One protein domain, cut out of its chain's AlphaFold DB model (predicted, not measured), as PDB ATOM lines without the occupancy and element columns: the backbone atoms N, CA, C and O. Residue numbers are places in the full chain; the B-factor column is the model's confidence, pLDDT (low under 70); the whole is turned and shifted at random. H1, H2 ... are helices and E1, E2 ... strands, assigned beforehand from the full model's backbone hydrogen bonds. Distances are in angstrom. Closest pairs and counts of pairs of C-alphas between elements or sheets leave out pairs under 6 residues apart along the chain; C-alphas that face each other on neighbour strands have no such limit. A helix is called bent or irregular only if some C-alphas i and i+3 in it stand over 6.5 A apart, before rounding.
ATOM      1  N   GLN A   8      10.573-112.475 495.202       56.84
ATOM      2  CA  GLN A   8      10.083-111.891 496.456       56.84
ATOM      3  C   GLN A   8       8.680-111.281 496.328       56.84
ATOM      4  O   GLN A   8       7.900-111.367 497.269       56.84
ATOM      5  N   ASP A   9       8.324-110.701 495.178       54.78
ATOM      6  CA  ASP A   9       6.971-110.207 494.906       54.78
ATOM      7  C   ASP A   9       5.942-111.340 494.843       54.78
ATOM      8  O   ASP A   9       4.805-111.150 495.279       54.78
ATOM      9  N   ILE A  10       6.314-112.494 494.289       55.94
ATOM     10  CA  ILE A  10       5.450-113.680 494.196       55.94
ATOM     11  C   ILE A  10       5.319-114.327 495.580       55.94
ATOM     12  O   ILE A  10       4.208-114.622 496.021       55.94
ATOM     13  N   ASP A  11       6.431-114.459 496.303       55.78
ATOM     14  CA  ASP A  11       6.472-115.005 497.660       55.78
ATOM     15  C   ASP A  11       5.698-114.111 498.650       55.78
ATOM     16  O   ASP A  11       4.979-114.615 499.512       55.78
ATOM     17  N   LEU A  12       5.762-112.779 498.501       61.03
ATOM     18  CA  LEU A  12       4.948-111.832 499.276       61.03
ATOM     19  C   LEU A  12       3.453-112.019 499.005       61.03
ATOM     20  O   LEU A  12       2.683-112.112 499.963       61.03
ATOM     21  N   TYR A  13       3.053-112.142 497.736       52.72
ATOM     22  CA  TYR A  13       1.664-112.408 497.348       52.72
ATOM     23  C   TYR A  13       1.157-113.737 497.935       52.72
ATOM     24  O   TYR A  13       0.079-113.780 498.525       52.72
ATOM     25  N   ALA A  14       1.966-114.800 497.867       60.22
ATOM     26  CA  ALA A  14       1.655-116.098 498.470       60.22
ATOM     27  C   ALA A  14       1.623-116.065 500.012       60.22
ATOM     28  O   ALA A  14       0.857-116.803 500.627       60.22
ATOM     29  N   SER A  15       2.420-115.200 500.651       73.19
ATOM     30  CA  SER A  15       2.486-115.081 502.115       73.19
ATOM     31  C   SER A  15       1.282-114.380 502.758       73.19
ATOM     32  O   SER A  15       1.198-114.333 503.985       73.19
ATOM     33  N   GLY A  16       0.394-113.773 501.959       75.19
ATOM     34  CA  GLY A  16      -0.741-112.984 502.450       75.19
ATOM     35  C   GLY A  16      -0.356-111.700 503.200       75.19
ATOM     36  O   GLY A  16      -1.230-111.032 503.753       75.19
ATOM     37  N   LYS A  17       0.932-111.332 503.244       80.38
ATOM     38  CA  LYS A  17       1.399-110.129 503.940       80.38
ATOM     39  C   LYS A  17       0.964-108.876 503.192       80.38
ATOM     40  O   LYS A  17       1.380-108.634 502.061       80.38
ATOM     41  N   GLN A  18       0.159-108.060 503.865       83.75
ATOM     42  CA  GLN A  18      -0.243-106.742 503.394       83.75
ATOM     43  C   GLN A  18       0.999-105.876 503.134       83.75
ATOM     44  O   GLN A  18       1.813-105.646 504.030       83.75
ATOM     45  N   LEU A  19       1.146-105.406 501.894       88.38
ATOM     46  CA  LEU A  19       2.124-104.376 501.550       88.38
ATOM     47  C   LEU A  19       1.708-103.050 502.204       88.38
ATOM     48  O   LEU A  19       0.508-102.782 502.292       88.38
ATOM     49  N   PRO A  20       2.657-102.200 502.635       92.62
ATOM     50  CA  PRO A  20       2.315-100.850 503.064       92.62
ATOM     51  C   PRO A  20       1.670-100.081 501.895       92.62
ATOM     52  O   PRO A  20       2.097-100.265 500.751       92.62
ATOM     53  N   PRO A  21       0.677 -99.210 502.152       95.88
ATOM     54  CA  PRO A  21       0.111 -98.357 501.118       95.88
ATOM     55  C   PRO A  21       1.171 -97.357 500.638       95.88
ATOM     56  O   PRO A  21       1.756 -96.616 501.429       95.88
ATOM     57  N   ILE A  22       1.424 -97.346 499.331       96.62
ATOM     58  CA  ILE A  22       2.410 -96.494 498.665       96.62
ATOM     59  C   ILE A  22       1.689 -95.685 497.588       96.62
ATOM     60  O   ILE A  22       1.093 -96.251 496.675       96.62
ATOM     61  N   ILE A  23       1.790 -94.359 497.675       96.75
ATOM     62  CA  ILE A  23       1.474 -93.431 496.583       96.75
ATOM     63  C   ILE A  23       2.750 -92.625 496.346       96.75
ATOM     64  O   ILE A  23       3.129 -91.806 497.184       96.75
ATOM     65  N   ALA A  24       3.469 -92.923 495.265       96.88
ATOM     66  CA  ALA A  24       4.809 -92.388 495.016       96.88
ATOM     67  C   ALA A  24       5.133 -92.329 493.512       96.88
ATOM     68  O   ALA A  24       4.601 -93.137 492.751       96.88
ATOM     69  N   PRO A  25       6.030 -91.433 493.058       96.56
ATOM     70  CA  PRO A  25       6.548 -91.485 491.694       96.56
ATOM     71  C   PRO A  25       7.222 -92.834 491.401       96.56
ATOM     72  O   PRO A  25       8.041 -93.329 492.179       96.56
ATOM     73  N   ALA A  26       6.880 -93.416 490.258       94.69
ATOM     74  CA  ALA A  26       7.452 -94.650 489.744       94.69
ATOM     75  C   ALA A  26       8.795 -94.397 489.035       94.69
ATOM     76  O   ALA A  26       9.077 -93.305 488.541       94.69
ATOM     77  N   SER A  27       9.632 -95.434 488.928       92.69
ATOM     78  CA  SER A  27      10.960 -95.327 488.291       92.69
ATOM     79  C   SER A  27      10.938 -95.096 486.770       92.69
ATOM     80  O   SER A  27      11.988 -94.864 486.178       92.69
ATOM     81  N   ASP A  28       9.766 -95.194 486.134       92.62
ATOM     82  CA  ASP A  28       9.523 -94.848 484.728       92.62
ATOM     83  C   ASP A  28       8.976 -93.414 484.549       92.62
ATOM     84  O   ASP A  28       8.646 -93.018 483.434       92.62
ATOM     85  N   GLY A  29       8.905 -92.619 485.626       93.25
ATOM     86  CA  GLY A  29       8.325 -91.271 485.624       93.25
ATOM     87  C   GLY A  29       6.800 -91.248 485.771       93.25
ATOM     88  O   GLY A  29       6.204 -90.172 485.744       93.25
ATOM     89  N   GLY A  30       6.167 -92.414 485.926       96.19
ATOM     90  CA  GLY A  30       4.754 -92.534 486.258       96.19
ATOM     91  C   GLY A  30       4.429 -92.267 487.732       96.19
ATOM     92  O   GLY A  30       5.290 -91.891 488.528       96.19
ATOM     93  N   LEU A  31       3.183 -92.541 488.114       97.75
ATOM     94  CA  LEU A  31       2.715 -92.590 489.499       97.75
ATOM     95  C   LEU A  31       2.401 -94.043 489.881       97.75
ATOM     96  O   LEU A  31       1.552 -94.678 489.255       97.75
ATOM     97  N   LEU A  32       3.058 -94.569 490.915       97.81
ATOM     98  CA  LEU A  32       2.767 -95.873 491.506       97.81
ATOM     99  C   LEU A  32       1.777 -95.713 492.665       97.81
ATOM    100  O   LEU A  32       2.031 -94.971 493.613       97.81
ATOM    101  N   VAL A  33       0.679 -96.461 492.593       97.62
ATOM    102  CA  VAL A  33      -0.373 -96.560 493.608       97.62
ATOM    103  C   VAL A  33      -0.463 -98.033 494.009       97.62
ATOM    104  O   VAL A  33      -1.007 -98.849 493.268       97.62
ATOM    105  N   GLN A  34       0.137 -98.414 495.136       97.19
ATOM    106  CA  GLN A  34       0.332 -99.819 495.507       97.19
ATOM    107  C   GLN A  34      -0.141-100.132 496.929       97.19
ATOM    108  O   GLN A  34       0.031 -99.325 497.836       97.19
ATOM    109  N   GLY A  35      -0.703-101.327 497.135       95.56
ATOM    110  CA  GLY A  35      -0.959-101.877 498.477       95.56
ATOM    111  C   GLY A  35      -2.094-101.213 499.266       95.56
ATOM    112  O   GLY A  35      -2.246-101.486 500.454       95.56
ATOM    113  N   ILE A  36      -2.903-100.362 498.631       96.12
ATOM    114  CA  ILE A  36      -4.059 -99.707 499.260       96.12
ATOM    115  C   ILE A  36      -5.136-100.753 499.550       96.12
ATOM    116  O   ILE A  36      -5.570-101.465 498.639       96.12
ATOM    117  N   GLN A  37      -5.581-100.850 500.804       94.75
ATOM    118  CA  GLN A  37      -6.585-101.829 501.222       94.75
ATOM    119  C   GLN A  37      -7.616-101.219 502.167       94.75
ATOM    120  O   GLN A  37      -7.248-100.520 503.103       94.75
ATOM    121  N   GLN A  38      -8.897-101.543 501.960       90.62
ATOM    122  CA  GLN A  38     -10.036-101.155 502.817       90.62
ATOM    123  C   GLN A  38     -10.366 -99.642 502.869       90.62
ATOM    124  O   GLN A  38     -11.387 -99.264 503.446       90.62
ATOM    125  N   ASP A  39      -9.569 -98.778 502.229       77.94
ATOM    126  CA  ASP A  39      -9.816 -97.334 502.146       77.94
ATOM    127  C   ASP A  39     -11.043 -96.986 501.285       77.94
ATOM    128  O   ASP A  39     -11.103 -97.253 500.083       77.94
ATOM    129  N   GLN A  40     -12.025 -96.322 501.903       71.44
ATOM    130  CA  GLN A  40     -13.325 -96.019 501.292       71.44
ATOM    131  C   GLN A  40     -13.272 -94.997 500.139       71.44
ATOM    132  O   GLN A  40     -14.167 -95.016 499.298       71.44
ATOM    133  N   ASN A  41     -12.284 -94.090 500.096       92.44
ATOM    134  CA  ASN A  41     -12.149 -93.082 499.033       92.44
ATOM    135  C   ASN A  41     -10.734 -92.467 499.003       92.44
ATOM    136  O   ASN A  41     -10.438 -91.537 499.754       92.44
ATOM    137  N   VAL A  42      -9.862 -92.974 498.134       96.06
ATOM    138  CA  VAL A  42      -8.534 -92.408 497.857       96.06
ATOM    139  C   VAL A  42      -8.639 -91.458 496.672       96.06
ATOM    140  O   VAL A  42      -9.062 -91.855 495.589       96.06
ATOM    141  N   GLN A  43      -8.236 -90.204 496.866       96.56
ATOM    142  CA  GLN A  43      -8.332 -89.154 495.850       96.56
ATOM    143  C   GLN A  43      -6.942 -88.658 495.457       96.56
ATOM    144  O   GLN A  43      -6.152 -88.266 496.314       96.56
ATOM    145  N   ILE A  44      -6.651 -88.681 494.159       96.69
ATOM    146  CA  ILE A  44      -5.355 -88.331 493.574       96.69
ATOM    147  C   ILE A  44      -5.583 -87.261 492.505       96.69
ATOM    148  O   ILE A  44      -6.430 -87.406 491.625       96.69
ATOM    149  N   ASN A  45      -4.813 -86.177 492.579       96.94
ATOM    150  CA  ASN A  45      -4.885 -85.064 491.639       96.94
ATOM    151  C   ASN A  45      -3.807 -85.214 490.552       96.94
ATOM    152  O   ASN A  45      -2.650 -84.849 490.750       96.94
ATOM    153  N   LEU A  46      -4.187 -85.727 489.381       96.31
ATOM    154  CA  LEU A  46      -3.292 -85.902 488.233       96.31
ATOM    155  C   LEU A  46      -2.900 -84.580 487.555       96.31
ATOM    156  O   LEU A  46      -2.047 -84.588 486.673       96.31
ATOM    157  N   ARG A  47      -3.444 -83.427 487.970       93.69
ATOM    158  CA  ARG A  47      -3.022 -82.109 487.449       93.69
ATOM    159  C   ARG A  47      -1.559 -81.771 487.764       93.69
ATOM    160  O   ARG A  47      -0.969 -80.950 487.071       93.69
ATOM    161  N   GLU A  48      -0.981 -82.408 488.780       91.88
ATOM    162  CA  GLU A  48       0.454 -82.348 489.102       91.88
ATOM    163  C   GLU A  48       1.292 -83.336 488.261       91.88
ATOM    164  O   GLU A  48       2.510 -83.196 488.172       91.88
ATOM    165  N   TRP A  49       0.636 -84.302 487.610       91.38
ATOM    166  CA  TRP A  49       1.227 -85.427 486.880       91.38
ATOM    167  C   TRP A  49       0.620 -85.591 485.459       91.38
ATOM    168  O   TRP A  49       0.286 -86.715 485.062       91.38
ATOM    169  N   PRO A  50       0.439 -84.511 484.668       89.00
ATOM    170  CA  PRO A  50      -0.285 -84.568 483.396       89.00
ATOM    171  C   PRO A  50       0.438 -85.451 482.373       89.00
ATOM    172  O   PRO A  50       1.662 -85.410 482.262       89.00
ATOM    173  N   ASN A  51      -0.323 -86.235 481.604       91.31
ATOM    174  CA  ASN A  51       0.191 -87.215 480.630       91.31
ATOM    175  C   ASN A  51       1.134 -88.296 481.205       91.31
ATOM    176  O   ASN A  51       1.695 -89.078 480.439       91.31
ATOM    177  N   THR A  52       1.300 -88.393 482.528       96.31
ATOM    178  CA  THR A  52       2.094 -89.470 483.138       96.31
ATOM    179  C   THR A  52       1.364 -90.810 483.081       96.31
ATOM    180  O   THR A  52       0.151 -90.880 482.864       96.31
ATOM    181  N   LYS A  53       2.114 -91.890 483.281       97.56
ATOM    182  CA  LYS A  53       1.591 -93.250 483.386       97.56
ATOM    183  C   LYS A  53       1.174 -93.551 484.828       97.56
ATOM    184  O   LYS A  53       2.009 -93.477 485.725       97.56
ATOM    185  N   VAL A  54      -0.071 -93.946 485.072       98.25
ATOM    186  CA  VAL A  54      -0.553 -94.313 486.415       98.25
ATOM    187  C   VAL A  54      -0.578 -95.834 486.551       98.25
ATOM    188  O   VAL A  54      -1.245 -96.513 485.781       98.25
ATOM    189  N   THR A  55       0.143 -96.384 487.528       98.19
ATOM    190  CA  THR A  55       0.211 -97.830 487.794       98.19
ATOM    191  C   THR A  55      -0.443 -98.148 489.137       98.19
ATOM    192  O   THR A  55       0.146 -97.896 490.187       98.19
ATOM    193  N   ILE A  56      -1.646 -98.718 489.109       98.12
ATOM    194  CA  ILE A  56      -2.385 -99.198 490.284       98.12
ATOM    195  C   ILE A  56      -2.087-100.692 490.462       98.12
ATOM    196  O   ILE A  56      -2.328-101.481 489.553       98.12
ATOM    197  N   ASN A  57      -1.544-101.100 491.610       97.88
ATOM    198  CA  ASN A  57      -0.997-102.448 491.805       97.88
ATOM    199  C   ASN A  57      -1.385-103.040 493.174       97.88
ATOM    200  O   ASN A  57      -1.172-102.405 494.207       97.88
ATOM    201  N   ARG A  58      -1.921-104.269 493.219       96.75
ATOM    202  CA  ARG A  58      -2.258-104.991 494.474       96.75
ATOM    203  C   ARG A  58      -3.153-104.206 495.445       96.75
ATOM    204  O   ARG A  58      -3.050-104.360 496.664       96.75
ATOM    205  N   CYS A  59      -4.016-103.347 494.913       97.38
ATOM    206  CA  CYS A  59      -5.016-102.635 495.702       97.38
ATOM    207  C   CYS A  59      -6.256-103.526 495.898       97.38
ATOM    208  O   CYS A  59      -6.559-104.355 495.034       97.38
ATOM    209  N   SER A  60      -6.972-103.399 497.022       97.00
ATOM    210  CA  SER A  60      -8.210-104.167 497.224       97.00
ATOM    211  C   SER A  60      -9.234-103.543 498.168       97.00
ATOM    212  O   SER A  60      -8.878-102.897 499.152       97.00
ATOM    213  N   LYS A  61     -10.524-103.781 497.902       96.75
ATOM    214  CA  LYS A  61     -11.656-103.249 498.685       96.75
ATOM    215  C   LYS A  61     -11.591-101.730 498.866       96.75
ATOM    216  O   LYS A  61     -11.763-101.228 499.976       96.75
ATOM    217  N   CYS A  62     -11.272-101.008 497.794       96.81
ATOM    218  CA  CYS A  62     -11.035 -99.568 497.842       96.81
ATOM    219  C   CYS A  62     -11.573 -98.829 496.612       96.81
ATOM    220  O   CYS A  62     -11.725 -99.394 495.525       96.81
ATOM    221  N   MET A  63     -11.868 -97.541 496.795       97.19
ATOM    222  CA  MET A  63     -12.244 -96.630 495.714       97.19
ATOM    223  C   MET A  63     -11.085 -95.671 495.442       97.19
ATOM    224  O   MET A  63     -10.600 -95.031 496.371       97.19
ATOM    225  N   ILE A  64     -10.653 -95.563 494.187       97.62
ATOM    226  CA  ILE A  64      -9.546 -94.708 493.746       97.62
ATOM    227  C   ILE A  64     -10.086 -93.724 492.708       97.62
ATOM    228  O   ILE A  64     -10.605 -94.134 491.671       97.62
ATOM    229  N   ARG A  65      -9.955 -92.425 492.981       97.50
ATOM    230  CA  ARG A  65     -10.386 -91.332 492.104       97.50
ATOM    231  C   ARG A  65      -9.179 -90.563 491.596       97.50
ATOM    232  O   ARG A  65      -8.349 -90.123 492.391       97.50
ATOM    233  N   LEU A  66      -9.100 -90.406 490.282       97.38
ATOM    234  CA  LEU A  66      -7.994 -89.798 489.561       97.38
ATOM    235  C   LEU A  66      -8.514 -88.554 488.825       97.38
ATOM    236  O   LEU A  66      -9.092 -88.659 487.745       97.38
ATOM    237  N   TYR A  67      -8.343 -87.380 489.432       96.44
ATOM    238  CA  TYR A  67      -8.837 -86.120 488.872       96.44
ATOM    239  C   TYR A  67      -7.827 -85.520 487.886       96.44
ATOM    240  O   TYR A  67      -6.676 -85.276 488.249       96.44
ATOM    241  N   GLY A  68      -8.258 -85.214 486.664       95.81
ATOM    242  CA  GLY A  68      -7.405 -84.841 485.532       95.81
ATOM    243  C   GLY A  68      -7.025 -86.020 484.625       95.81
ATOM    244  O   GLY A  68      -7.499 -87.140 484.799       95.81
ATOM    245  N   SER A  69      -6.172 -85.753 483.631       95.69
ATOM    246  CA  SER A  69      -5.822 -86.704 482.570       95.69
ATOM    247  C   SER A  69      -4.470 -87.396 482.781       95.69
ATOM    248  O   SER A  69      -3.441 -86.744 482.985       95.69
ATOM    249  N   CYS A  70      -4.450 -88.730 482.675       96.75
ATOM    250  CA  CYS A  70      -3.208 -89.501 482.538       96.75
ATOM    251  C   CYS A  70      -2.899 -89.803 481.066       96.75
ATOM    252  O   CYS A  70      -3.772 -89.745 480.201       96.75
ATOM    253  N   GLY A  71      -1.652 -90.182 480.780       96.81
ATOM    254  CA  GLY A  71      -1.278 -90.779 479.500       96.81
ATOM    255  C   GLY A  71      -1.826 -92.202 479.417       96.81
ATOM    256  O   GLY A  71      -2.886 -92.447 478.846       96.81
ATOM    257  N   GLU A  72      -1.116 -93.120 480.067       97.44
ATOM    258  CA  GLU A  72      -1.474 -94.535 480.190       97.44
ATOM    259  C   GLU A  72      -1.960 -94.847 481.617       97.44
ATOM    260  O   GLU A  72      -1.414 -94.314 482.585       97.44
ATOM    261  N   ILE A  73      -2.928 -95.756 481.768       98.06
ATOM    262  CA  ILE A  73      -3.259 -96.369 483.063       98.06
ATOM    263  C   ILE A  73      -3.057 -97.890 483.026       98.06
ATOM    264  O   ILE A  73      -3.580 -98.579 482.153       98.06
ATOM    265  N   GLN A  74      -2.301 -98.422 483.988       98.12
ATOM    266  CA  GLN A  74      -2.070 -99.855 484.189       98.12
ATOM    267  C   GLN A  74      -2.625-100.281 485.550       98.12
ATOM    268  O   GLN A  74      -2.271 -99.710 486.577       98.12
ATOM    269  N   ILE A  75      -3.489-101.292 485.567       98.25
ATOM    270  CA  ILE A  75      -4.190-101.791 486.753       98.25
ATOM    271  C   ILE A  75      -3.844-103.276 486.884       98.25
ATOM    272  O   ILE A  75      -4.178-104.069 486.008       98.25
ATOM    273  N   VAL A  76      -3.121-103.652 487.939       98.12
ATOM    274  CA  VAL A  76      -2.453-104.960 488.051       98.12
ATOM    275  C   VAL A  76      -2.784-105.636 489.380       98.12
ATOM    276  O   VAL A  76      -2.631-105.038 490.447       98.12
ATOM    277  N   SER A  77      -3.217-106.898 489.330       97.50
ATOM    278  CA  SER A  77      -3.475-107.744 490.511       97.50
ATOM    279  C   SER A  77      -4.394-107.103 491.567       97.50
ATOM    280  O   SER A  77      -4.176-107.267 492.769       97.50
ATOM    281  N   CYS A  78      -5.385-106.321 491.133       97.88
ATOM    282  CA  CYS A  78      -6.318-105.603 492.005       97.88
ATOM    283  C   CYS A  78      -7.619-106.393 492.216       97.88
ATOM    284  O   CYS A  78      -8.091-107.071 491.302       97.88
ATOM    285  N   LYS A  79      -8.211-106.310 493.414       97.56
ATOM    286  CA  LYS A  79      -9.399-107.101 493.786       97.56
ATOM    287  C   LYS A  79     -10.469-106.279 494.498       97.56
ATOM    288  O   LYS A  79     -10.189-105.742 495.563       97.56
ATOM    289  N   ASP A  80     -11.696-106.250 493.979       97.19
ATOM    290  CA  ASP A  80     -12.798-105.448 494.543       97.19
ATOM    291  C   ASP A  80     -12.398-103.957 494.628       97.19
ATOM    292  O   ASP A  80     -12.369-103.342 495.693       97.19
ATOM    293  N   VAL A  81     -11.947-103.399 493.497       97.81
ATOM    294  CA  VAL A  81     -11.470-102.007 493.392       97.81
ATOM    295  C   VAL A  81     -12.342-101.233 492.415       97.81
ATOM    296  O   VAL A  81     -12.600-101.685 491.301       97.81
ATOM    297  N   THR A  82     -12.776-100.043 492.821       97.69
ATOM    298  CA  THR A  82     -13.491 -99.103 491.948       97.69
ATOM    299  C   THR A  82     -12.567 -97.957 491.574       97.69
ATOM    300  O   THR A  82     -12.142 -97.201 492.443       97.69
ATOM    301  N   ILE A  83     -12.255 -97.829 490.290       97.94
ATOM    302  CA  ILE A  83     -11.348 -96.823 489.738       97.94
ATOM    303  C   ILE A  83     -12.180 -95.845 488.916       97.94
ATOM    304  O   ILE A  83     -12.939 -96.258 488.044       97.94
ATOM    305  N   MET A  84     -12.039 -94.559 489.211       97.75
ATOM    306  CA  MET A  84     -12.729 -93.456 488.548       97.75
ATOM    307  C   MET A  84     -11.675 -92.488 488.016       97.75
ATOM    308  O   MET A  84     -10.842 -92.026 488.797       97.75
ATOM    309  N   ILE A  85     -11.689 -92.172 486.723       97.38
ATOM    310  CA  ILE A  85     -10.759 -91.215 486.112       97.38
ATOM    311  C   ILE A  85     -11.475 -90.254 485.159       97.38
ATOM    312  O   ILE A  85     -12.372 -90.653 484.418       97.38
ATOM    313  N   ASP A  86     -11.061 -88.985 485.162       95.69
ATOM    314  CA  ASP A  86     -11.643 -87.983 484.266       95.69
ATOM    315  C   ASP A  86     -11.298 -88.280 482.790       95.69
ATOM    316  O   ASP A  86     -12.187 -88.265 481.943       95.69
ATOM    317  N   GLN A  87     -10.036 -88.592 482.459       95.00
ATOM    318  CA  GLN A  87      -9.607 -88.889 481.081       95.00
ATOM    319  C   GLN A  87      -8.324 -89.745 481.025       95.00
ATOM    320  O   GLN A  87      -7.422 -89.584 481.849       95.00
ATOM    321  N   VAL A  88      -8.210 -90.612 480.012       96.56
ATOM    322  CA  VAL A  88      -7.002 -91.403 479.703       96.56
ATOM    323  C   VAL A  88      -6.614 -91.133 478.246       96.56
ATOM    324  O   VAL A  88      -7.458 -91.253 477.365       96.56
ATOM    325  N   ASN A  89      -5.363 -90.762 477.968       95.69
ATOM    326  CA  ASN A  89      -5.000 -90.202 476.659       95.69
ATOM    327  C   ASN A  89      -4.398 -91.200 475.652       95.69
ATOM    328  O   ASN A  89      -4.451 -90.923 474.456       95.69
ATOM    329  N   THR A  90      -3.799 -92.320 476.082       96.44
ATOM    330  CA  THR A  90      -3.120 -93.257 475.154       96.44
ATOM    331  C   THR A  90      -3.541 -94.717 475.271       96.44
ATOM    332  O   THR A  90      -3.720 -95.360 474.240       96.44
ATOM    333  N   MET A  91      -3.684 -95.271 476.480       96.38
ATOM    334  CA  MET A  91      -4.061 -96.680 476.674       96.38
ATOM    335  C   MET A  91      -4.547 -96.945 478.102       96.38
ATOM    336  O   MET A  91      -4.009 -96.391 479.062       96.38
ATOM    337  N   ALA A  92      -5.514 -97.853 478.248       97.81
ATOM    338  CA  ALA A  92      -5.868 -98.457 479.529       97.81
ATOM    339  C   ALA A  92      -5.539 -99.959 479.514       97.81
ATOM    340  O   ALA A  92      -5.790-100.653 478.531       97.81
ATOM    341  N   SER A  93      -4.972-100.476 480.601       98.00
ATOM    342  CA  SER A  93      -4.574-101.879 480.734       98.00
ATOM    343  C   SER A  93      -5.011-102.432 482.086       98.00
ATOM    344  O   SER A  93      -4.715-101.840 483.123       98.00
ATOM    345  N   MET A  94      -5.702-103.570 482.090       98.19
ATOM    346  CA  MET A  94      -6.164-104.266 483.292       98.19
ATOM    347  C   MET A  94      -5.699-105.722 483.245       98.19
ATOM    348  O   MET A  94      -6.079-106.465 482.341       98.19
ATOM    349  N   VAL A  95      -4.892-106.139 484.221       98.00
ATOM    350  CA  VAL A  95      -4.183-107.427 484.217       98.00
ATOM    351  C   VAL A  95      -4.356-108.145 485.560       98.00
ATOM    352  O   VAL A  95      -4.076-107.572 486.611       98.00
ATOM    353  N   ASP A  96      -4.808-109.403 485.538       97.81
ATOM    354  CA  ASP A  96      -5.006-110.255 486.730       97.81
ATOM    355  C   ASP A  96      -5.920-109.636 487.815       97.81
ATOM    356  O   ASP A  96      -5.685-109.812 489.010       97.81
ATOM    357  N   CYS A  97      -6.943-108.873 487.414       97.94
ATOM    358  CA  CYS A  97      -7.861-108.200 488.342       97.94
ATOM    359  C   CYS A  97      -9.221-108.912 488.481       97.94
ATOM    360  O   CYS A  97      -9.736-109.520 487.542       97.94
ATOM    361  N   GLU A  98      -9.820-108.799 489.666       97.56
ATOM    362  CA  GLU A  98     -11.025-109.530 490.085       97.56
ATOM    363  C   GLU A  98     -12.053-108.549 490.682       97.56
ATOM    364  O   GLU A  98     -11.699-107.732 491.531       97.56
ATOM    365  N   PHE A  99     -13.318-108.595 490.258       96.81
ATOM    366  CA  PHE A  99     -14.394-107.702 490.732       96.81
ATOM    367  C   PHE A  99     -14.077-106.193 490.632       96.81
ATOM    368  O   PHE A  99     -14.447-105.413 491.509       96.81
ATOM    369  N   CYS A 100     -13.356-105.757 489.593       97.81
ATOM    370  CA  CYS A 100     -12.971-104.349 489.449       97.81
ATOM    371  C   CYS A 100     -13.966-103.543 488.601       97.81
ATOM    372  O   CYS A 100     -14.354-103.963 487.512       97.81
ATOM    373  N   ASN A 101     -14.322-102.347 489.070       97.69
ATOM    374  CA  ASN A 101     -15.077-101.360 488.297       97.69
ATOM    375  C   ASN A 101     -14.103-100.302 487.763       97.69
ATOM    376  O   ASN A 101     -13.323 -99.753 488.539       97.69
ATOM    377  N   PHE A 102     -14.162 -99.986 486.472       97.69
ATOM    378  CA  PHE A 102     -13.345 -98.958 485.829       97.69
ATOM    379  C   PHE A 102     -14.258 -97.956 485.117       97.69
ATOM    380  O   PHE A 102     -14.925 -98.312 484.150       97.69
ATOM    381  N   ALA A 103     -14.318 -96.725 485.627       97.56
ATOM    382  CA  ALA A 103     -15.155 -95.646 485.117       97.56
ATOM    383  C   ALA A 103     -14.301 -94.515 484.528       97.56
ATOM    384  O   ALA A 103     -13.395 -94.013 485.200       97.56
ATOM    385  N   VAL A 104     -14.618 -94.103 483.299       96.62
ATOM    386  CA  VAL A 104     -13.945 -93.016 482.566       96.62
ATOM    387  C   VAL A 104     -14.983 -91.976 482.146       96.62
ATOM    388  O   VAL A 104     -16.057 -92.352 481.673       96.62
ATOM    389  N   ALA A 105     -14.685 -90.683 482.316       94.44
ATOM    390  CA  ALA A 105     -15.610 -89.615 481.921       94.44
ATOM    391  C   ALA A 105     -15.453 -89.153 480.462       94.44
ATOM    392  O   ALA A 105     -16.437 -89.089 479.722       94.44
ATOM    393  N   GLY A 106     -14.223 -88.830 480.059       92.88
ATOM    394  CA  GLY A 106     -13.872 -88.417 478.701       92.88
ATOM    395  C   GLY A 106     -13.662 -89.586 477.735       92.88
ATOM    396  O   GLY A 106     -14.214 -90.673 477.903       92.88
ATOM    397  N   ASP A 107     -12.833 -89.352 476.714       91.25
ATOM    398  CA  ASP A 107     -12.453 -90.376 475.739       91.25
ATOM    399  C   ASP A 107     -11.844 -91.621 476.403       91.25
ATOM    400  O   ASP A 107     -10.997 -91.525 477.297       91.25
ATOM    401  N   VAL A 108     -12.269 -92.796 475.930       91.69
ATOM    402  CA  VAL A 108     -11.727 -94.097 476.319       91.69
ATOM    403  C   VAL A 108     -10.753 -94.550 475.224       91.69
ATOM    404  O   VAL A 108     -11.195 -94.857 474.114       91.69
ATOM    405  N   PRO A 109      -9.435 -94.593 475.497       93.50
ATOM    406  CA  PRO A 109      -8.438 -95.113 474.566       93.50
ATOM    407  C   PRO A 109      -8.492 -96.653 474.538       93.50
ATOM    408  O   PRO A 109      -9.224 -97.238 475.341       93.50
ATOM    409  N   PRO A 110      -7.711 -97.346 473.683       95.38
ATOM    410  CA  PRO A 110      -7.761 -98.803 473.592       95.38
ATOM    411  C   PRO A 110      -7.592 -99.466 474.965       95.38
ATOM    412  O   PRO A 110      -6.619 -99.204 475.684       95.38
ATOM    413  N   VAL A 111      -8.557-100.312 475.335       96.50
ATOM    414  CA  VAL A 111      -8.609-100.948 476.659       96.50
ATOM    415  C   VAL A 111      -8.183-102.403 476.533       96.50
ATOM    416  O   VAL A 111      -8.913-103.218 475.974       96.50
ATOM    417  N   LYS A 112      -7.013-102.754 477.072       97.06
ATOM    418  CA  LYS A 112      -6.508-104.133 477.083       97.06
ATOM    419  C   LYS A 112      -6.858-104.822 478.402       97.06
ATOM    420  O   LYS A 112      -6.315-104.495 479.454       97.06
ATOM    421  N   LEU A 113      -7.766-105.790 478.345       97.38
ATOM    422  CA  LEU A 113      -8.244-106.590 479.471       97.38
ATOM    423  C   LEU A 113      -7.611-107.991 479.412       97.38
ATOM    424  O   LEU A 113      -7.805-108.726 478.441       97.38
ATOM    425  N   GLN A 114      -6.859-108.394 480.440       97.06
ATOM    426  CA  GLN A 114      -6.147-109.675 480.476       97.06
ATOM    427  C   GLN A 114      -6.325-110.424 481.808       97.06
ATOM    428  O   GLN A 114      -6.022-109.900 482.876       97.06
ATOM    429  N   ARG A 115      -6.751-111.695 481.731       96.69
ATOM    430  CA  ARG A 115      -6.964-112.609 482.878       96.69
ATOM    431  C   ARG A 115      -7.912-112.040 483.948       96.69
ATOM    432  O   ARG A 115      -7.705-112.232 485.144       96.69
ATOM    433  N   LEU A 116      -8.951-111.327 483.513       96.38
ATOM    434  CA  LEU A 116      -9.910-110.667 484.402       96.38
ATOM    435  C   LEU A 116     -11.106-111.547 484.769       96.38
ATOM    436  O   LEU A 116     -11.541-112.383 483.973       96.38
ATOM    437  N   GLN A 117     -11.687-111.289 485.940       95.75
ATOM    438  CA  GLN A 117     -12.936-111.910 486.387       95.75
ATOM    439  C   GLN A 117     -13.908-110.855 486.927       95.75
ATOM    440  O   GLN A 117     -13.581-110.147 487.878       95.75
ATOM    441  N   SER A 118     -15.126-110.805 486.381       95.81
ATOM    442  CA  SER A 118     -16.224-109.941 486.847       95.81
ATOM    443  C   SER A 118     -15.883-108.443 486.851       95.81
ATOM    444  O   SER A 118     -16.084-107.766 487.860       95.81
ATOM    445  N   CYS A 119     -15.326-107.920 485.753       96.62
ATOM    446  CA  CYS A 119     -14.946-106.506 485.660       96.62
ATOM    447  C   CYS A 119     -15.968-105.680 484.867       96.62
ATOM    448  O   CYS A 119     -16.376-106.055 483.769       96.62
ATOM    449  N   ASN A 120     -16.338-104.524 485.416       97.00
ATOM    450  CA  ASN A 120     -17.304-103.599 484.829       97.00
ATOM    451  C   ASN A 120     -16.567-102.379 484.256       97.00
ATOM    452  O   ASN A 120     -15.903-101.667 485.009       97.00
ATOM    453  N   VAL A 121     -16.702-102.113 482.957       96.94
ATOM    454  CA  VAL A 121     -16.193-100.891 482.308       96.94
ATOM    455  C   VAL A 121     -17.362 -99.929 482.118       96.94
ATOM    456  O   VAL A 121     -18.372-100.315 481.541       96.94
ATOM    457  N   ILE A 122     -17.255 -98.698 482.612       96.94
ATOM    458  CA  ILE A 122     -18.324 -97.690 482.593       96.94
ATOM    459  C   ILE A 122     -17.810 -96.454 481.856       96.94
ATOM    460  O   ILE A 122     -16.773 -95.903 482.226       96.94
ATOM    461  N   ALA A 123     -18.519 -96.022 480.814       95.62
ATOM    462  CA  ALA A 123     -18.082 -94.920 479.963       95.62
ATOM    463  C   ALA A 123     -19.257 -94.177 479.313       95.62
ATOM    464  O   ALA A 123     -20.362 -94.710 479.170       95.62
ATOM    465  N   THR A 124     -18.999 -92.950 478.866       93.25
ATOM    466  CA  THR A 124     -19.882 -92.240 477.933       93.25
ATOM    467  C   THR A 124     -19.902 -92.949 476.577       93.25
ATOM    468  O   THR A 124     -18.905 -93.533 476.145       93.25
ATOM    469  N   TRP A 125     -21.040 -92.893 475.882       86.62
ATOM    470  CA  TRP A 125     -21.194 -93.470 474.545       86.62
ATOM    471  C   TRP A 125     -20.188 -92.867 473.558       86.62
ATOM    472  O   TRP A 125     -19.529 -93.591 472.813       86.62
ATOM    473  N   ASP A 126     -20.016 -91.544 473.609       84.88
ATOM    474  CA  ASP A 126     -19.021 -90.837 472.806       84.88
ATOM    475  C   ASP A 126     -17.582 -91.160 473.234       84.88
ATOM    476  O   ASP A 126     -16.679 -91.037 472.412       84.88
ATOM    477  N   GLY A 127     -17.337 -91.584 474.478       86.62
ATOM    478  CA  GLY A 127     -16.012 -91.989 474.949       86.62
ATOM    479  C   GLY A 127     -15.550 -93.328 474.369       86.62
ATOM    480  O   GLY A 127     -14.367 -93.490 474.074       86.62
ATOM    481  N   LEU A 128     -16.472 -94.270 474.136       89.94
ATOM    482  CA  LEU A 128     -16.200 -95.589 473.549       89.94
ATOM    483  C   LEU A 128     -15.973 -95.503 472.026       89.94
ATOM    484  O   LEU A 128     -16.785 -95.964 471.225       89.94
ATOM    485  N   LYS A 129     -14.846 -94.912 471.615       88.56
ATOM    486  CA  LYS A 129     -14.398 -94.884 470.209       88.56
ATOM    487  C   LYS A 129     -13.495 -96.073 469.866       88.56
ATOM    488  O   LYS A 129     -13.644 -96.682 468.808       88.56
ATOM    489  N   GLU A 130     -12.582 -96.403 470.774       92.50
ATOM    490  CA  GLU A 130     -11.481 -97.344 470.555       92.50
ATOM    491  C   GLU A 130     -11.808 -98.779 471.017       92.50
ATOM    492  O   GLU A 130     -12.628 -98.970 471.919       92.50
ATOM    493  N   PRO A 131     -11.204 -99.819 470.407       92.56
ATOM    494  CA  PRO A 131     -11.549-101.209 470.686       92.56
ATOM    495  C   PRO A 131     -11.170-101.655 472.104       92.56
ATOM    496  O   PRO A 131     -10.150-101.251 472.669       92.56
ATOM    497  N   ILE A 132     -11.964-102.586 472.640       95.25
ATOM    498  CA  ILE A 132     -11.661-103.295 473.885       95.25
ATOM    499  C   ILE A 132     -11.056-104.658 473.522       95.25
ATOM    500  O   ILE A 132     -11.721-105.536 472.971       95.25
ATOM    501  N   GLU A 133      -9.776-104.848 473.815       95.31
ATOM    502  CA  GLU A 133      -9.074-106.115 473.620       95.31
ATOM    503  C   GLU A 133      -9.274-107.006 474.845       95.31
ATOM    504  O   GLU A 133      -8.929-106.616 475.958       95.31
ATOM    505  N   THR A 134      -9.811-108.213 474.665       95.50
ATOM    506  CA  THR A 134     -10.047-109.154 475.769       95.50
ATOM    507  C   THR A 134      -9.229-110.428 475.602       95.50
ATOM    508  O   THR A 134      -9.271-111.095 474.569       95.50
ATOM    509  N   HIS A 135      -8.493-110.803 476.647       94.88
ATOM    510  CA  HIS A 135      -7.668-112.007 476.676       94.88
ATOM    511  C   HIS A 135      -7.955-112.820 477.936       94.88
ATOM    512  O   HIS A 135      -7.593-112.421 479.046       94.88
ATOM    513  N   THR A 136      -8.564-114.000 477.784       93.69
ATOM    514  CA  THR A 136      -8.869-114.934 478.889       93.69
ATOM    515  C   THR A 136      -9.672-114.277 480.018       93.69
ATOM    516  O   THR A 136      -9.408-114.502 481.197       93.69
ATOM    517  N   CYS A 137     -10.622-113.419 479.648       94.50
ATOM    518  CA  CYS A 137     -11.460-112.676 480.584       94.50
ATOM    519  C   CYS A 137     -12.831-113.346 480.744       94.50
ATOM    520  O   CYS A 137     -13.312-114.014 479.824       94.50
ATOM    521  N   LYS A 138     -13.448-113.168 481.915       94.25
ATOM    522  CA  LYS A 138     -14.754-113.744 482.265       94.25
ATOM    523  C   LYS A 138     -15.676-112.709 482.889       94.25
ATOM    524  O   LYS A 138     -15.228-111.951 483.748       94.25
ATOM    525  N   GLY A 139     -16.949-112.716 482.490       93.94
ATOM    526  CA  GLY A 139     -17.964-111.777 482.982       93.94
ATOM    527  C   GLY A 139     -17.529-110.313 482.872       93.94
ATOM    528  O   GLY A 139     -17.437-109.627 483.889       93.94
ATOM    529  N   ILE A 140     -17.178-109.857 481.667       95.69
ATOM    530  CA  ILE A 140     -16.876-108.439 481.435       95.69
ATOM    531  C   ILE A 140     -18.154-107.750 480.980       95.69
ATOM    532  O   ILE A 140     -18.766-108.179 480.009       95.69
ATOM    533  N   ASN A 141     -18.535-106.671 481.654       95.31
ATOM    534  CA  ASN A 141     -19.751-105.932 481.332       95.31
ATOM    535  C   ASN A 141     -19.366-104.497 480.964       95.31
ATOM    536  O   ASN A 141     -18.669-103.833 481.737       95.31
ATOM    537  N   VAL A 142     -19.805-104.009 479.803       96.06
ATOM    538  CA  VAL A 142     -19.586-102.612 479.387       96.06
ATOM    539  C   VAL A 142     -20.886-101.835 479.547       96.06
ATOM    540  O   VAL A 142     -21.906-102.213 478.983       96.06
ATOM    541  N   TYR A 143     -20.847-100.754 480.319       95.50
ATOM    542  CA  TYR A 143     -21.968 -99.861 480.595       95.50
ATOM    543  C   TYR A 143     -21.777 -98.589 479.771       95.50
ATOM    544  O   TYR A 143     -20.911 -97.770 480.091       95.50
ATOM    545  N   ALA A 144     -22.569 -98.436 478.711       93.62
ATOM    546  CA  ALA A 144     -22.534 -97.266 477.842       93.62
ATOM    547  C   ALA A 144     -23.628 -96.261 478.241       93.62
ATOM    548  O   ALA A 144     -24.821 -96.586 478.256       93.62
ATOM    549  N   LEU A 145     -23.220 -95.035 478.572       92.69
ATOM    550  CA  LEU A 145     -24.111 -93.939 478.963       92.69
ATOM    551  C   LEU A 145     -24.400 -93.008 477.782       92.69
ATOM    552  O   LEU A 145     -23.485 -92.449 477.185       92.69
ATOM    553  N   HIS A 146     -25.684 -92.802 477.486       84.00
ATOM    554  CA  HIS A 146     -26.173 -91.980 476.365       84.00
ATOM    555  C   HIS A 146     -26.166 -90.458 476.622       84.00
ATOM    556  O   HIS A 146     -26.719 -89.703 475.823       84.00
ATOM    557  N   ASP A 147     -25.577 -89.990 477.725       75.25
ATOM    558  CA  ASP A 147     -25.403 -88.553 477.964       75.25
ATOM    559  C   ASP A 147     -24.186 -88.038 477.176       75.25
ATOM    560  O   ASP A 147     -23.060 -88.508 477.345       75.25
ATOM    561  N   THR A 148     -24.445 -87.089 476.276       60.00
ATOM    562  CA  THR A 148     -23.482 -86.517 475.320       60.00
ATOM    563  C   THR A 148     -22.827 -85.229 475.828       60.00
ATOM    564  O   THR A 148     -22.139 -84.526 475.082       60.00
ATOM    565  N   SER A 149     -23.032 -84.864 477.098       72.56
ATOM    566  CA  SER A 149     -22.363 -83.706 477.683       72.56
ATOM    567  C   SER A 149     -20.903 -84.034 478.031       72.56
ATOM    568  O   SER A 149     -20.592 -84.740 478.982       72.56
ATOM    569  N   ALA A 150     -19.962 -83.466 477.271       65.25
ATOM    570  CA  ALA A 150     -18.516 -83.724 477.383       65.25
ATOM    571  C   ALA A 150     -17.837 -83.212 478.684       65.25
ATOM    572  O   ALA A 150     -16.637 -82.958 478.695       65.25
ATOM    573  N   ASN A 151     -18.602 -82.995 479.761       75.56
ATOM    574  CA  ASN A 151     -18.152 -82.483 481.060       75.56
ATOM    575  C   ASN A 151     -18.853 -83.173 482.258       75.56
ATOM    576  O   ASN A 151     -18.852 -82.613 483.357       75.56
ATOM    577  N   ILE A 152     -19.484 -84.343 482.079       85.94
ATOM    578  CA  ILE A 152     -20.086 -85.086 483.203       85.94
ATOM    579  C   ILE A 152     -18.978 -85.480 484.188       85.94
ATOM    580  O   ILE A 152     -17.936 -85.999 483.792       85.94
ATOM    581  N   ALA A 153     -19.201 -85.258 485.483       90.38
ATOM    582  CA  ALA A 153     -18.260 -85.702 486.506       90.38
ATOM    583  C   ALA A 153     -18.229 -87.238 486.574       90.38
ATOM    584  O   ALA A 153     -19.279 -87.882 486.549       90.38
ATOM    585  N   VAL A 154     -17.050 -87.846 486.746       91.69
ATOM    586  CA  VAL A 154     -16.927 -89.319 486.802       91.69
ATOM    587  C   VAL A 154     -17.758 -89.958 487.935       91.69
ATOM    588  O   VAL A 154     -18.244 -91.080 487.800       91.69
ATOM    589  N   ASP A 155     -18.009 -89.209 489.015       90.62
ATOM    590  CA  ASP A 155     -18.968 -89.560 490.072       90.62
ATOM    591  C   ASP A 155     -20.403 -89.727 489.553       90.62
ATOM    592  O   ASP A 155     -21.110 -90.653 489.946       90.62
ATOM    593  N   GLU A 156     -20.864 -88.829 488.684       91.19
ATOM    594  CA  GLU A 156     -22.211 -88.886 488.117       91.19
ATOM    595  C   GLU A 156     -22.335 -90.054 487.134       91.19
ATOM    596  O   GLU A 156     -23.285 -90.825 487.238       91.19
ATOM    597  N   ILE A 157     -21.324 -90.281 486.293       91.12
ATOM    598  CA  ILE A 157     -21.219 -91.469 485.428       91.12
ATOM    599  C   ILE A 157     -21.305 -92.772 486.234       91.12
ATOM    600  O   ILE A 157     -22.072 -93.672 485.886       91.12
ATOM    601  N   PHE A 158     -20.588 -92.872 487.356       91.44
ATOM    602  CA  PHE A 158     -20.661 -94.061 488.204       91.44
ATOM    603  C   PHE A 158     -22.043 -94.243 488.854       91.44
ATOM    604  O   PHE A 158     -22.528 -95.369 488.953       91.44
ATOM    605  N   ASN A 159     -22.704 -93.154 489.260       92.25
ATOM    606  CA  ASN A 159     -24.059 -93.197 489.817       92.25
ATOM    607  C   ASN A 159     -25.136 -93.501 488.756       92.25
ATOM    608  O   ASN A 159     -26.130 -94.156 489.066       92.25
ATOM    609  N   GLN A 160     -24.945 -93.076 487.503       89.94
ATOM    610  CA  GLN A 160     -25.865 -93.348 486.392       89.94
ATOM    611  C   GLN A 160     -25.747 -94.779 485.828       89.94
ATOM    612  O   GLN A 160     -26.613 -95.182 485.049       89.94
ATOM    613  N   ARG A 161     -24.740 -95.578 486.224       90.56
ATOM    614  CA  ARG A 161     -24.493 -96.941 485.699       90.56
ATOM    615  C   ARG A 161     -25.738 -97.849 485.704       90.56
ATOM    616  O   ARG A 161     -25.934 -98.613 484.768       90.56
ATOM    617  N   ASP A 162     -26.602 -97.727 486.718       87.19
ATOM    618  CA  ASP A 162     -27.823 -98.532 486.888       87.19
ATOM    619  C   ASP A 162     -28.915 -98.165 485.843       87.19
ATOM    620  O   ASP A 162     -29.960 -98.812 485.765       87.19
ATOM    621  N   THR A 163     -28.669 -97.126 485.032       84.88
ATOM    622  CA  THR A 163     -29.495 -96.671 483.898       84.88
ATOM    623  C   THR A 163     -28.796 -96.785 482.535       84.88
ATOM    624  O   THR A 163     -29.424 -96.512 481.511       84.88
ATOM    625  N   ALA A 164     -27.521 -97.189 482.506       86.19
ATOM    626  CA  ALA A 164     -26.746 -97.371 481.280       86.19
ATOM    627  C   ALA A 164     -27.236 -98.579 480.463       86.19
ATOM    628  O   ALA A 164     -27.833 -99.514 481.004       86.19
ATOM    629  N   GLU A 165     -26.928 -98.610 479.164       82.88
ATOM    630  CA  GLU A 165     -27.081 -99.848 478.397       82.88
ATOM    631  C   GLU A 165     -25.906-100.785 478.688       82.88
ATOM    632  O   GLU A 165     -24.744-100.419 478.505       82.88
ATOM    633  N   VAL A 166     -26.226-101.991 479.165       87.56
ATOM    634  CA  VAL A 166     -25.247-103.014 479.551       87.56
ATOM    635  C   VAL A 166     -24.967-103.945 478.373       87.56
ATOM    636  O   VAL A 166     -25.892-104.450 477.733       87.56
ATOM    637  N   VAL A 167     -23.686-104.186 478.108       86.06
ATOM    638  CA  VAL A 167     -23.188-105.124 477.102       86.06
ATOM    639  C   VAL A 167     -22.408-106.231 477.798       86.06
ATOM    640  O   VAL A 167     -21.243-106.050 478.160       86.06
ATOM    641  N   ASP A 168     -23.060-107.378 477.974       85.44
ATOM    642  CA  ASP A 168     -22.459-108.576 478.559       85.44
ATOM    643  C   ASP A 168     -21.510-109.235 477.542       85.44
ATOM    644  O   ASP A 168     -21.934-109.822 476.539       85.44
ATOM    645  N   ILE A 169     -20.206-109.166 477.801       84.44
ATOM    646  CA  ILE A 169     -19.179-109.848 477.013       84.44
ATOM    647  C   ILE A 169     -19.015-111.258 477.582       84.44
ATOM    648  O   ILE A 169     -18.366-111.483 478.608       84.44
ATOM    649  N   LEU A 170     -19.616-112.220 476.882       74.81
ATOM    650  CA  LEU A 170     -19.518-113.644 477.196       74.81
ATOM    651  C   LEU A 170     -18.057-114.128 477.135       74.81
ATOM    652  O   LEU A 170     -17.336-113.805 476.193       74.81
ATOM    653  N   ASP A 171     -17.658-114.924 478.135       74.56
ATOM    654  CA  ASP A 171     -16.307-115.463 478.365       74.56
ATOM    655  C   ASP A 171     -15.503-115.773 477.087       74.56
ATOM    656  O   ASP A 171     -15.874-116.654 476.304       74.56
ATOM    657  N   GLY A 172     -14.341-115.129 476.916       64.12
ATOM    658  CA  GLY A 172     -13.566-115.299 475.688       64.12
ATOM    659  C   GLY A 172     -12.155-114.705 475.649       64.12
ATOM    660  O   GLY A 172     -11.643-114.082 476.584       64.12
ATOM    661  N   ILE A 173     -11.526-114.947 474.498       68.56
ATOM    662  CA  ILE A 173     -10.461-114.125 473.923       68.56
ATOM    663  C   ILE A 173     -11.094-113.485 472.686       68.56
ATOM    664  O   ILE A 173     -11.637-114.209 471.850       68.56
ATOM    665  N   GLY A 174     -11.057-112.163 472.570       73.56
ATOM    666  CA  GLY A 174     -11.724-111.456 471.482       73.56
ATOM    667  C   GLY A 174     -11.339-109.986 471.399       73.56
ATOM    668  O   GLY A 174     -11.241-109.296 472.415       73.56
ATOM    669  N   LEU A 175     -11.144-109.507 470.172       75.88
ATOM    670  CA  LEU A 175     -10.921-108.101 469.867       75.88
ATOM    671  C   LEU A 175     -12.285-107.454 469.607       75.88
ATOM    672  O   LEU A 175     -12.919-107.696 468.580       75.88
ATOM    673  N   ILE A 176     -12.769-106.671 470.569       73.12
ATOM    674  CA  ILE A 176     -14.110-106.093 470.543       73.12
ATOM    675  C   ILE A 176     -14.011-104.708 469.915       73.12
ATOM    676  O   ILE A 176     -13.889-103.689 470.595       73.12
ATOM    677  N   GLN A 177     -14.042-104.680 468.582       66.06
ATOM    678  CA  GLN A 177     -14.238-103.438 467.841       66.06
ATOM    679  C   GLN A 177     -15.575-102.817 468.247       66.06
ATOM    680  O   GLN A 177     -16.618-103.470 468.133       66.06
ATOM    681  N   VAL A 178     -15.576-101.543 468.652       58.59
ATOM    682  CA  VAL A 178     -16.824-100.872 469.053       58.59
ATOM    683  C   VAL A 178     -17.815-100.801 467.890       58.59
ATOM    684  O   VAL A 178     -19.014-100.841 468.120       58.59
ATOM    685  N   ALA A 179     -17.357-100.850 466.633       51.97
ATOM    686  CA  ALA A 179     -18.214-101.031 465.456       51.97
ATOM    687  C   ALA A 179     -19.203-102.218 465.575       51.97
ATOM    688  O   ALA A 179     -20.320-102.141 465.062       51.97
ATOM    689  N   VAL A 180     -18.838-103.292 466.288       55.19
ATOM    690  CA  VAL A 180     -19.721-104.441 466.560       55.19
ATOM    691  C   VAL A 180     -20.695-104.147 467.707       55.19
ATOM    692  O   VAL A 180     -21.858-104.541 467.612       55.19
ATOM    693  N   LEU A 181     -20.289-103.383 468.733       56.22
ATOM    694  CA  LEU A 181     -21.235-102.808 469.706       56.22
ATOM    695  C   LEU A 181     -22.244-101.901 468.994       56.22
ATOM    696  O   LEU A 181     -23.438-102.102 469.156       56.22
ATOM    697  N   TYR A 182     -21.795-100.976 468.140       54.81
ATOM    698  CA  TYR A 182     -22.664-100.118 467.330       54.81
ATOM    699  C   TYR A 182     -23.673-100.941 466.511       54.81
ATOM    700  O   TYR A 182     -24.862-100.639 466.535       54.81
ATOM    701  N   GLN A 183     -23.260-102.024 465.842       52.94
ATOM    702  CA  GLN A 183     -24.202-102.869 465.088       52.94
ATOM    703  C   GLN A 183     -25.212-103.632 465.966       52.94
ATOM    704  O   GLN A 183     -26.312-103.917 465.494       52.94
ATOM    705  N   HIS A 184     -24.882-103.939 467.224       50.62
ATOM    706  CA  HIS A 184     -25.791-104.621 468.154       50.62
ATOM    707  C   HIS A 184     -26.634-103.681 469.036       50.62
ATOM    708  O   HIS A 184     -27.727-104.076 469.445       50.62
ATOM    709  N   LEU A 185     -26.168-102.458 469.310       52.91
ATOM    710  CA  LEU A 185     -26.809-101.485 470.205       52.91
ATOM    711  C   LEU A 185     -27.426-100.274 469.497       52.91
ATOM    712  O   LEU A 185     -28.227 -99.575 470.116       52.91
ATOM    713  N   VAL A 186     -27.178-100.049 468.200       58.41
ATOM    714  CA  VAL A 186     -28.005 -99.128 467.397       58.41
ATOM    715  C   VAL A 186     -29.377 -99.772 467.166       58.41
ATOM    716  O   VAL A 186     -29.725-100.257 466.086       58.41
TER     717      VAL A 186
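Overview. This is residues 8 to 186 of the 1029 residues of an uncharacterized protein of Guillardia theta (strain CCMP2712) (UniProt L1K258). What would one see first? The chain winds in stacked turns, a solenoid of mostly parallel strands stacked along the longest axis: one wall holds E3, E7, E9, E11 and E12, another holds E1, E2, E4, E8, E10 and E13, and the long strands E5 and E6 fold back with a part in each wall. Of the short helices, H1 lies off the sheet beyond the E1 end, H2 lies across the outer face of the wall with E7, E9 and E11, and H3 lies at the E12 end. What is it made of? The printed part has 179 residues, with three named helices and thirteen named strands; along the chain H1 comes before E1, H2 follows E11, and H3 comes after E13; the class is mixed, helices and strands, and the strands form one branched, twisted sheet with both parallel and antiparallel neighbour pairs. It is compact, with a radius of gyration of the C-alphas of 15.6 A, and spans 49 by 35 by 28 A.

Arrangement. Which strands have three neighbours? E5, residues 60 to 76, and E6, residues 79 to 95, are parallel neighbours, with N 64 and O 82 within hydrogen-bond range at 2.8 A; E5 bends by 164 degrees at residue 63 and E6 by 166 degrees at residue 88. On one side of E5 lie E3, residues 42 to 45, and E4, residues 54 to 57, both parallel to it, with N 44 and O 65 at 2.8 A and N 56 and O 74 at 2.8 A, and E6 lies on the other side. E7, residues 101 to 104, and E8, residues 111 to 114, lie on the other side of E6 from E5, both parallel to E6, with N 103 and O 83 at 2.8 A and N 112 and O 92 at 2.8 A. How does the sheet run on to its edges? E4 is parallel to E2, residues 31 to 34, with N 55 and O 31 at 2.8 A, and E2 forms an antiparallel hairpin with edge strand E1, residues 22 to 25, with N 24 and O 32 at 3.0 A. E7 is parallel to E9, residues 120 to 124, with N 102 and O 120 at 2.8 A, E9 to E11, residues 140 to 145, with N 143 and O 121 at 2.8 A, and E11 is antiparallel to edge strand E12, residues 165 to 169, with N 167 and O 142 at 2.8 A. E8 is parallel to E10, residues 132 to 137, with N 133 and O 111 at 2.8 A, and E10 is antiparallel to edge strand E13, residues 172 to 176, with N 174 and O 134 at 2.9 A. Where do the helices stand? H2, residues 154 to 163, is on the sheet at a height of 8.2 A, over E7 and across the strands at 63 degrees on the local plane; its closest C-alpha pair with E6 is Asp 86 and Val 154, 6.0 A. H3, residues 178 to 185, is on the opposite face, only just over E11 with 3 of its C-alphas, and H1, residues 8 to 14, is not on the sheet. Every O i to N i+4 pair is within hydrogen-bond range in H1 and H3, but 4 of 6 are in H2, which is irregular, with C-alphas 159 and 162 7.2 A apart.

Along the chain. Where can one start? H1 begins at C-alpha 8, (10.083, -111.891, 496.456), and E5 begins at C-alpha 60, (-8.210, -104.167, 497.224). H3 ends at C-alpha 185, (-26.809, -101.485, 470.205). How long are the longer elements? From first to last C-alpha, E11 measures 16.4 A, H2 14.8 A, E9 13.5 A and E12 12.8 A. E5 and E6, with 17 residues each, measure 10.9 A each.

Size, cuts and confidence. How large is it? The two C-alphas farthest apart are those of Gln 8 and Val 186, 49.6 A. The printed part has no cut, and no link is long. Where is confidence low? The mean pLDDT of the printed part is 88.8, and the residues under 70 are 8 to 14, 148, 150, 172 to 173 and 177 to 186.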